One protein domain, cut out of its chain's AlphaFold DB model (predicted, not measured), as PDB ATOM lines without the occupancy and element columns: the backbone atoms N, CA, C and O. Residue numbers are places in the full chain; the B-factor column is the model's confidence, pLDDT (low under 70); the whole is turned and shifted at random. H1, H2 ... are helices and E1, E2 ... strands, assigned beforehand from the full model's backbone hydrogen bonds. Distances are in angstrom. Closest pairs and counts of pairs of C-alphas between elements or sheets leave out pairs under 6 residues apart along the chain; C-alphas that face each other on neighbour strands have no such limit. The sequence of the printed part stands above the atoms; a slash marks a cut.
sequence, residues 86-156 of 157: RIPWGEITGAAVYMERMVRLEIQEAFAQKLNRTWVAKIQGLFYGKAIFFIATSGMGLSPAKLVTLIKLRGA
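What this domain is: This is residues 86 to 156 of the 157 residues of an uncharacterized protein of Rhizobium sp. P44RR-XXIV (UniProt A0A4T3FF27). A small, strongly twisted sheet of three strands, E2, E3 and E4, stands in the middle, with the longest helix, H3, packed on one face along the strands. Two shorter helices lie away from H3: H2 beside the edge strand E4, H1 just after the end of E3; the short strand E1 lies outside the sheet, before the start of E2. The printed part has 71 residues, with the named elements E1, E2, E3, H1, H2, E4 and H3 in that order. The sheet's order is E2, E3, E4, antiparallel throughout, and the class is mixed, helices and strands. The whole is compact and rounded, with a radius of gyration of the C-alphas of 11.8 A and spans of 29 by 24 by 17 A.

How they stand to each other: In the sheet, E2, residues 92 to 99, and E3, residues 102 to 107, form a hairpin; N 96 and O 104 are 2.9 A apart, within hydrogen-bond range. E4, residues 132 to 136, is the other antiparallel neighbour of E3, with N 105 and O 133 at 2.8 A. The sheet is only just strongly twisted, its C-alphas lying up to 4.5 A off the best plane. H3, residues 144 to 155, is on the sheet at a height of 8.8 A, over E2 and E3; the two layers are this helix and the sheet. On the local plane it stands at 5 degrees to E2, along the strands, and the closest C-alphas of the two are those of Ala 95 and Val 148, 5.7 A. H2, residues 119 to 128, only grazes the sheet with residues 120 to 128; its closest C-alphas to E4 are Ala 121 and Phe 133, 6.9 A. H1, residues 109 to 114, is on the sheet, only just over E3 with 3 of its C-alphas. H1 and H2 are apart, and both are apart from H3. E1, residues 86 to 88, pairs with no named strand and meets E2 only through their link. In H3 every O i to N i+4 pair is within hydrogen-bond range; in H1 it is 1 of 2 and in H2 4 of 6.

Where its parts are: E1 measures 6.2 A from C-alpha 86, at (30.657, 45.562, -91.296), to C-alpha 88. E2 measures 19.5 A, E3 16.0 A and E4 13.3 A. H1 measures 8.8 A, H2 14.5 A and H3 16.5 A, ending at C-alpha 155, (23.603, 53.661, -99.100).

The domain as a whole: The C-alphas farthest apart, Ala 110 and Gly 141, are 32.1 A from each other. The printed part has no cut and no long link. The mean pLDDT of the printed part is 83.9, and residues 155 to 156 are under 70.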
ATOM      1  N   ARG A  86      31.716  44.776 -90.667       87.88
ATOM      2  CA  ARG A  86      30.657  45.562 -91.296       87.88
ATOM      3  C   ARG A  86      31.231  46.863 -91.855       87.88
ATOM      4  O   ARG A  86      31.955  47.572 -91.161       87.88
ATOM      5  N   ILE A  87      30.899  47.148 -93.108       89.75
ATOM      6  CA  ILE A  87      31.192  48.404 -93.796       89.75
ATOM      7  C   ILE A  87      29.946  49.285 -93.647       89.75
ATOM      8  O   ILE A  87      28.899  48.912 -94.181       89.75
ATOM      9  N   PRO A  88      30.007  50.400 -92.901       91.19
ATOM     10  CA  PRO A  88      28.877  51.313 -92.765       91.19
ATOM     11  C   PRO A  88      28.413  51.844 -94.122       91.19
ATOM     12  O   PRO A  88      29.234  52.054 -95.011       91.19
ATOM     13  N   TRP A  89      27.112  52.104 -94.276       90.56
ATOM     14  CA  TRP A  89      26.573  52.621 -95.541       90.56
ATOM     15  C   TRP A  89      27.227  53.940 -95.969       90.56
ATOM     16  O   TRP A  89      27.571  54.077 -97.131       90.56
ATOM     17  N   GLY A  90      27.490  54.851 -95.025       88.69
ATOM     18  CA  GLY A  90      28.142  56.136 -95.312       88.69
ATOM     19  C   GLY A  90      29.606  56.039 -95.759       88.69
ATOM     20  O   GLY A  90      30.145  57.015 -96.259       88.69
ATOM     21  N   GLU A  91      30.244  54.877 -95.603       89.69
ATOM     22  CA  GLU A  91      31.613  54.633 -96.073       89.69
ATOM     23  C   GLU A  91      31.633  54.047 -97.494       89.69
ATOM     24  O   GLU A  91      32.703  53.910 -98.087       89.69
ATOM     25  N   ILE A  92      30.476  53.663 -98.049       90.06
ATOM     26  CA  ILE A  92      30.357  53.131 -99.409       90.06
ATOM     27  C   ILE A  92      30.157  54.308-100.358       90.06
ATOM     28  O   ILE A  92      29.123  54.963-100.346       90.06
ATOM     29  N   THR A  93      31.149  54.559-101.203       89.44
ATOM     30  CA  THR A  93      31.159  55.703-102.125       89.44
ATOM     31  C   THR A  93      30.588  55.359-103.496       89.44
ATOM     32  O   THR A  93      30.166  56.246-104.231       89.44
ATOM     33  N   GLY A  94      30.540  54.074-103.854       87.81
ATOM     34  CA  GLY A  94      30.009  53.663-105.146       87.81
ATOM     35  C   GLY A  94      29.854  52.157-105.303       87.81
ATOM     36  O   GLY A  94      30.536  51.355-104.667       87.81
ATOM     37  N   ALA A  95      28.948  51.762-106.198       90.50
ATOM     38  CA  ALA A  95      28.796  50.381-106.635       90.50
ATOM     39  C   ALA A  95      28.448  50.319-108.127       90.50
ATOM     40  O   ALA A  95      27.511  50.981-108.588       90.50
ATOM     41  N   ALA A  96      29.183  49.498-108.876       89.62
ATOM     42  CA  ALA A  96      29.003  49.333-110.314       89.62
ATOM     43  C   ALA A  96      29.198  47.877-110.743       89.62
ATOM     44  O   ALA A  96      29.982  47.134-110.157       89.62
ATOM     45  N   VAL A  97      28.502  47.459-111.798       90.50
ATOM     46  CA  VAL A  97      28.773  46.164-112.430       90.50
ATOM     47  C   VAL A  97      30.105  46.275-113.169       90.50
ATOM     48  O   VAL A  97      30.290  47.203-113.951       90.50
ATOM     49  N   TYR A  98      31.027  45.350-112.909       84.88
ATOM     50  CA  TYR A  98      32.331  45.317-113.579       84.88
ATOM     51  C   TYR A  98      32.383  44.250-114.675       84.88
ATOM     52  O   TYR A  98      32.852  44.505-115.777       84.88
ATOM     53  N   MET A  99      31.864  43.056-114.380       83.50
ATOM     54  CA  MET A  99      31.769  41.926-115.310       83.50
ATOM     55  C   MET A  99      30.448  41.184-115.085       83.50
ATOM     56  O   MET A  99      29.782  41.399-114.071       83.50
ATOM     57  N   GLU A 100      30.099  40.248-115.976       82.69
ATOM     58  CA  GLU A 100      28.850  39.464-115.923       82.69
ATOM     59  C   GLU A 100      28.555  38.797-114.569       82.69
ATOM     60  O   GLU A 100      27.410  38.452-114.281       82.69
ATOM     61  N   ARG A 101      29.576  38.591-113.726       84.25
ATOM     62  CA  ARG A 101      29.447  37.977-112.395       84.25
ATOM     63  C   ARG A 101      30.199  38.724-111.294       84.25
ATOM     64  O   ARG A 101      30.475  38.133-110.250       84.25
ATOM     65  N   MET A 102      30.560  39.991-111.514       86.38
ATOM     66  CA  MET A 102      31.293  40.788-110.526       86.38
ATOM     67  C   MET A 102      30.746  42.203-110.377       86.38
ATOM     68  O   MET A 102      30.488  42.899-111.361       86.38
ATOM     69  N   VAL A 103      30.649  42.644-109.126       89.69
ATOM     70  CA  VAL A 103      30.312  44.018-108.751       89.69
ATOM     71  C   VAL A 103      31.537  44.682-108.142       89.69
ATOM     72  O   VAL A 103      32.116  44.170-107.189       89.69
ATOM     73  N   ARG A 104      31.921  45.828-108.691       90.88
ATOM     74  CA  ARG A 104      32.898  46.736-108.102       90.88
ATOM     75  C   ARG A 104      32.215  47.525-106.990       90.88
ATOM     76  O   ARG A 104      31.190  48.160-107.232       90.88
ATOM     77  N   LEU A 105      32.797  47.481-105.800       90.25
ATOM     78  CA  LEU A 105      32.420  48.268-104.636       90.25
ATOM     79  C   LEU A 105      33.546  49.254-104.336       90.25
ATOM     80  O   LEU A 105      34.707  48.857-104.206       90.25
ATOM     81  N   GLU A 106      33.195  50.524-104.225       90.31
ATOM     82  CA  GLU A 106      34.097  51.592-103.822       90.31
ATOM     83  C   GLU A 106      33.778  51.993-102.391       90.31
ATOM     84  O   GLU A 106      32.614  52.147-102.008       90.31
ATOM     85  N   ILE A 107      34.832  52.101-101.593       89.94
ATOM     86  CA  ILE A 107      34.763  52.474-100.186       89.94
ATOM     87  C   ILE A 107      35.607  53.731-100.004       89.94
ATOM     88  O   ILE A 107      36.590  53.935-100.716       89.94
ATOM     89  N   GLN A 108      35.267  54.572 -99.040       89.12
ATOM     90  CA  GLN A 108      36.085  55.719 -98.683       89.12
ATOM     91  C   GLN A 108      37.501  55.274 -98.278       89.12
ATOM     92  O   GLN A 108      37.688  54.356 -97.473       89.12
ATOM     93  N   GLU A 109      38.529  55.930 -98.825       86.25
ATOM     94  CA  GLU A 109      39.921  55.490 -98.653       86.25
ATOM     95  C   GLU A 109      40.353  55.428 -97.182       86.25
ATOM     96  O   GLU A 109      41.035  54.486 -96.770       86.25
ATOM     97  N   ALA A 110      39.918  56.404 -96.378       86.25
ATOM     98  CA  ALA A 110      40.245  56.496 -94.958       86.25
ATOM     99  C   ALA A 110      39.742  55.281 -94.162       86.25
ATOM    100  O   ALA A 110      40.447  54.776 -93.283       86.25
ATOM    101  N   PHE A 111      38.549  54.776 -94.485       86.88
ATOM    102  CA  PHE A 111      37.994  53.580 -93.860       86.88
ATOM    103  C   PHE A 111      38.568  52.303 -94.467       86.88
ATOM    104  O   PHE A 111      38.932  51.380 -93.734       86.88
ATOM    105  N   ALA A 112      38.766  52.266 -95.787       84.69
ATOM    106  CA  ALA A 112      39.384  51.130 -96.460       84.69
ATOM    107  C   ALA A 112      40.771  50.802 -95.874       84.69
ATOM    108  O   ALA A 112      41.124  49.624 -95.750       84.69
ATOM    109  N   GLN A 113      41.573  51.804 -95.501       82.62
ATOM    110  CA  GLN A 113      42.885  51.603 -94.865       82.62
ATOM    111  C   GLN A 113      42.801  50.993 -93.458       82.62
ATOM    112  O   GLN A 113      43.695  50.244 -93.071       82.62
ATOM    113  N   LYS A 114      41.725  51.274 -92.717       85.19
ATOM    114  CA  LYS A 114      41.463  50.717 -91.379       85.19
ATOM    115  C   LYS A 114      40.816  49.332 -91.429       85.19
ATOM    116  O   LYS A 114      40.734  48.655 -90.408       85.19
ATOM    117  N   LEU A 115      40.335  48.920 -92.600       83.00
ATOM    118  CA  LEU A 115      39.638  47.659 -92.783       83.00
ATOM    119  C   LEU A 115      40.564  46.470 -92.491       83.00
ATOM    120  O   LEU A 115      41.639  46.367 -93.087       83.00
ATOM    121  N   ASN A 116      40.145  45.528 -91.639       82.94
ATOM    122  CA  ASN A 116      40.866  44.265 -91.486       82.94
ATOM    123  C   ASN A 116      40.585  43.353 -92.692       82.94
ATOM    124  O   ASN A 116      39.608  42.600 -92.725       82.94
ATOM    125  N   ARG A 117      41.427  43.489 -93.719       82.50
ATOM    126  CA  ARG A 117      41.247  42.847 -95.026       82.50
ATOM    127  C   ARG A 117      41.600  41.365 -94.994       82.50
ATOM    128  O   ARG A 117      42.662  40.975 -94.498       82.50
ATOM    129  N   THR A 118      40.767  40.560 -95.647       79.94
ATOM    130  CA  THR A 118      41.099  39.184 -96.016       79.94
ATOM    131  C   THR A 118      42.320  39.158 -96.939       79.94
ATOM    132  O   THR A 118      42.661  40.140 -97.606       79.94
ATOM    133  N   TRP A 119      42.985  38.005 -97.012       76.00
ATOM    134  CA  TRP A 119      44.089  37.793 -97.954       76.00
ATOM    135  C   TRP A 119      43.689  38.079 -99.408       76.00
ATOM    136  O   TRP A 119      44.462  38.684-100.145       76.00
ATOM    137  N   VAL A 120      42.458  37.730 -99.789       74.50
ATOM    138  CA  VAL A 120      41.910  37.995-101.127       74.50
ATOM    139  C   VAL A 120      41.849  39.500-101.406       74.50
ATOM    140  O   VAL A 120      42.359  39.954-102.430       74.50
ATOM    141  N   ALA A 121      41.319  40.296-100.474       77.81
ATOM    142  CA  ALA A 121      41.272  41.751-100.611       77.81
ATOM    143  C   ALA A 121      42.660  42.413-100.632       77.81
ATOM    144  O   ALA A 121      42.845  43.437-101.292       77.81
ATOM    145  N   LYS A 122      43.657  41.847 -99.938       81.25
ATOM    146  CA  LYS A 122      45.044  42.343-100.005       81.25
ATOM    147  C   LYS A 122      45.639  42.156-101.399       81.25
ATOM    148  O   LYS A 122      46.240  43.091-101.917       81.25
ATOM    149  N   ILE A 123      45.426  40.989-102.010       77.75
ATOM    150  CA  ILE A 123      45.876  40.709-103.379       77.75
ATOM    151  C   ILE A 123      45.154  41.632-104.366       77.75
ATOM    152  O   ILE A 123      45.813  42.285-105.166       77.75
ATOM    153  N   GLN A 124      43.826  41.763-104.274       75.81
ATOM    154  CA  GLN A 124      43.060  42.670-105.144       75.81
ATOM    155  C   GLN A 124      43.553  44.122-105.057       75.81
ATOM    156  O   GLN A 124      43.687  44.787-106.084       75.81
ATOM    157  N   GLY A 125      43.890  44.594-103.853       73.75
ATOM    158  CA  GLY A 125      44.407  45.945-103.643       73.75
ATOM    159  C   GLY A 125      45.727  46.244-104.365       73.75
ATOM    160  O   GLY A 125      45.993  47.413-104.638       73.75
ATOM    161  N   LEU A 126      46.525  45.221-104.704       75.31
ATOM    162  CA  LEU A 126      47.740  45.376-105.518       75.31
ATOM    163  C   LEU A 126      47.426  45.659-106.994       75.31
ATOM    164  O   LEU A 126      48.218  46.315-107.659       75.31
ATOM    165  N   PHE A 127      46.285  45.181-107.496       71.50
ATOM    166  CA  PHE A 127      45.929  45.255-108.918       71.50
ATOM    167  C   PHE A 127      44.937  46.373-109.244       71.50
ATOM    168  O   PHE A 127      44.992  46.933-110.335       71.50
ATOM    169  N   TYR A 128      44.031  46.695-108.320       73.38
ATOM    170  CA  TYR A 128      42.873  47.541-108.625       73.38
ATOM    171  C   TYR A 128      42.733  48.780-107.736       73.38
ATOM    172  O   TYR A 128      41.831  49.578-107.959       73.38
ATOM    173  N   GLY A 129      43.618  48.960-106.751       73.31
ATOM    174  CA  GLY A 129      43.601  50.098-105.832       73.31
ATOM    175  C   GLY A 129      43.110  49.743-104.429       73.31
ATOM    176  O   GLY A 129      42.314  48.831-104.218       73.31
ATOM    177  N   LYS A 130      43.604  50.473-103.421       76.38
ATOM    178  CA  LYS A 130      43.405  50.117-102.006       76.38
ATOM    179  C   LYS A 130      41.966  50.291-101.511       76.38
ATOM    180  O   LYS A 130      41.682  49.781-100.433       76.38
ATOM    181  N   ALA A 131      41.103  50.991-102.236       83.06
ATOM    182  CA  ALA A 131      39.734  51.302-101.826       83.06
ATOM    183  C   ALA A 131      38.661  50.700-102.755       83.06
ATOM    184  O   ALA A 131      37.472  50.964-102.589       83.06
ATOM    185  N   ILE A 132      39.089  49.880-103.719       85.12
ATOM    186  CA  ILE A 132      38.233  49.248-104.720       85.12
ATOM    187  C   ILE A 132      38.225  47.741-104.466       85.12
ATOM    188  O   ILE A 132      39.277  47.107-104.384       85.12
ATOM    189  N   PHE A 133      37.030  47.170-104.352       86.38
ATOM    190  CA  PHE A 133      36.824  45.768-103.998       86.38
ATOM    191  C   PHE A 133      35.863  45.086-104.985       86.38
ATOM    192  O   PHE A 133      34.925  45.716-105.471       86.38
ATOM    193  N   PHE A 134      36.072  43.800-105.299       86.50
ATOM    194  CA  PHE A 134      35.279  43.066-106.311       86.50
ATOM    195  C   PHE A 134      34.476  41.897-105.751       86.50
ATOM    196  O   PHE A 134      35.039  40.898-105.305       86.50
ATOM    197  N   ILE A 135      33.151  42.044-105.745       86.88
ATOM    198  CA  ILE A 135      32.216  41.076-105.172       86.88
ATOM    199  C   ILE A 135      31.843  40.105-106.273       86.88
ATOM    200  O   ILE A 135      31.197  40.498-107.248       86.88
ATOM    201  N   ALA A 136      32.212  38.838-106.121       85.75
ATOM    202  CA  ALA A 136      31.784  37.810-107.055       85.75
ATOM    203  C   ALA A 136      30.358  37.350-106.711       85.75
ATOM    204  O   ALA A 136      30.104  36.828-105.630       85.75
ATOM    205  N   THR A 137      29.416  37.483-107.643       84.12
ATOM    206  CA  THR A 137      28.019  37.060-107.427       84.12
ATOM    207  C   THR A 137      27.758  35.601-107.811       84.12
ATOM    208  O   THR A 137      26.652  35.080-107.645       84.12
ATOM    209  N   SER A 138      28.782  34.913-108.326       80.00
ATOM    210  CA  SER A 138      28.712  33.508-108.718       80.00
ATOM    211  C   SER A 138      28.232  32.637-107.555       80.00
ATOM    212  O   SER A 138      28.710  32.742-106.428       80.00
ATOM    213  N   GLY A 139      27.242  31.784-107.826       74.06
ATOM    214  CA  GLY A 139      26.678  30.865-106.838       74.06
ATOM    215  C   GLY A 139      25.776  31.497-105.770       74.06
ATOM    216  O   GLY A 139      25.220  30.737-104.989       74.06
ATOM    217  N   MET A 140      25.581  32.822-105.725       81.44
ATOM    218  CA  MET A 140      24.716  33.488-104.727       81.44
ATOM    219  C   MET A 140      23.233  33.577-105.137       81.44
ATOM    220  O   MET A 140      22.413  34.092-104.381       81.44
ATOM    221  N   GLY A 141      22.880  33.157-106.360       80.94
ATOM    222  CA  GLY A 141      21.528  33.342-106.909       80.94
ATOM    223  C   GLY A 141      21.133  34.813-107.117       80.94
ATOM    224  O   GLY A 141      19.955  35.122-107.284       80.94
ATOM    225  N   LEU A 142      22.108  35.729-107.096       85.06
ATOM    226  CA  LEU A 142      21.919  37.174-107.202       85.06
ATOM    227  C   LEU A 142      22.613  37.694-108.467       85.06
ATOM    228  O   LEU A 142      23.798  37.440-108.678       85.06
ATOM    229  N   SER A 143      21.892  38.430-109.318       89.06
ATOM    230  CA  SER A 143      22.515  39.072-110.479       89.06
ATOM    231  C   SER A 143      23.346  40.289-110.043       89.06
ATOM    232  O   SER A 143      22.946  40.986-109.105       89.06
ATOM    233  N   PRO A 144      24.473  40.597-110.716       88.81
ATOM    234  CA  PRO A 144      25.276  41.783-110.402       88.81
ATOM    235  C   PRO A 144      24.467  43.079-110.430       88.81
ATOM    236  O   PRO A 144      24.600  43.906-109.534       88.81
ATOM    237  N   ALA A 145      23.577  43.228-111.416       89.69
ATOM    238  CA  ALA A 145      22.706  44.393-111.524       89.69
ATOM    239  C   ALA A 145      21.800  44.536-110.292       89.69
ATOM    240  O   ALA A 145      21.747  45.603-109.689       89.69
ATOM    241  N   LYS A 146      21.160  43.441-109.856       90.31
ATOM    242  CA  LYS A 146      20.304  43.449-108.663       90.31
ATOM    243  C   LYS A 146      21.102  43.750-107.396       90.31
ATOM    244  O   LYS A 146      20.604  44.465-106.533       90.31
ATOM    245  N   LEU A 147      22.333  43.247-107.289       89.69
ATOM    246  CA  LEU A 147      23.230  43.567-106.178       89.69
ATOM    247  C   LEU A 147      23.566  45.065-106.136       89.69
ATOM    248  O   LEU A 147      23.430  45.685-105.085       89.69
ATOM    249  N   VAL A 148      23.939  45.659-107.273       91.19
ATOM    250  CA  VAL A 148      24.201  47.103-107.369       91.19
ATOM    251  C   VAL A 148      22.966  47.908-106.979       91.19
ATOM    252  O   VAL A 148      23.078  48.833-106.179       91.19
ATOM    253  N   THR A 149      21.784  47.540-107.478       90.69
ATOM    254  CA  THR A 149      20.530  48.206-107.103       90.69
ATOM    255  C   THR A 149      20.277  48.128-105.598       90.69
ATOM    256  O   THR A 149      19.931  49.136-104.993       90.69
ATOM    257  N   LEU A 150      20.490  46.966-104.971       89.88
ATOM    258  CA  LEU A 150      20.323  46.805-103.522       89.88
ATOM    259  C   LEU A 150      21.296  47.666-102.709       89.88
ATOM    260  O   LEU A 150      20.911  48.165-101.655       89.88
ATOM    261  N   ILE A 151      22.532  47.832-103.185       88.44
ATOM    262  CA  ILE A 151      23.532  48.691-102.538       88.44
ATOM    263  C   ILE A 151      23.130  50.162-102.676       88.44
ATOM    264  O   ILE A 151      23.089  50.872-101.675       88.44
ATOM    265  N   LYS A 152      22.754  50.600-103.885       86.44
ATOM    266  CA  LYS A 152      22.336  51.987-104.142       86.44
ATOM    267  C   LYS A 152      21.108  52.387-103.329       86.44
ATOM    268  O   LYS A 152      21.155  53.372-102.610       86.44
ATOM    269  N   LEU A 153      20.075  51.540-103.312       85.19
ATOM    270  CA  LEU A 153      18.860  51.755-102.509       85.19
ATOM    271  C   LEU A 153      19.112  51.857-100.994       85.19
ATOM    272  O   LEU A 153      18.224  52.285-100.261       85.19
ATOM    273  N   ARG A 154      20.261  51.381-100.501       79.06
ATOM    274  CA  ARG A 154      20.580  51.340 -99.068       79.06
ATOM    275  C   ARG A 154      21.607  52.372 -98.629       79.06
ATOM    276  O   ARG A 154      21.600  52.708 -97.450       79.06
ATOM    277  N   GLY A 155      22.481  52.828 -99.518       62.91
ATOM    278  CA  GLY A 155      23.603  53.661 -99.100       62.91
ATOM    279  C   GLY A 155      24.309  54.462-100.180       62.91
ATOM    280  O   GLY A 155      25.386  54.953 -99.883       62.91
ATOM    281  N   ALA A 156      23.774  54.600-101.395       51.06
ATOM    282  CA  ALA A 156      24.405  55.465-102.393       51.06
ATOM    283  C   ALA A 156      23.353  56.231-103.203       51.06
ATOM    284  O   ALA A 156      22.840  55.703-104.196       51.06
TER     285      ALA A 156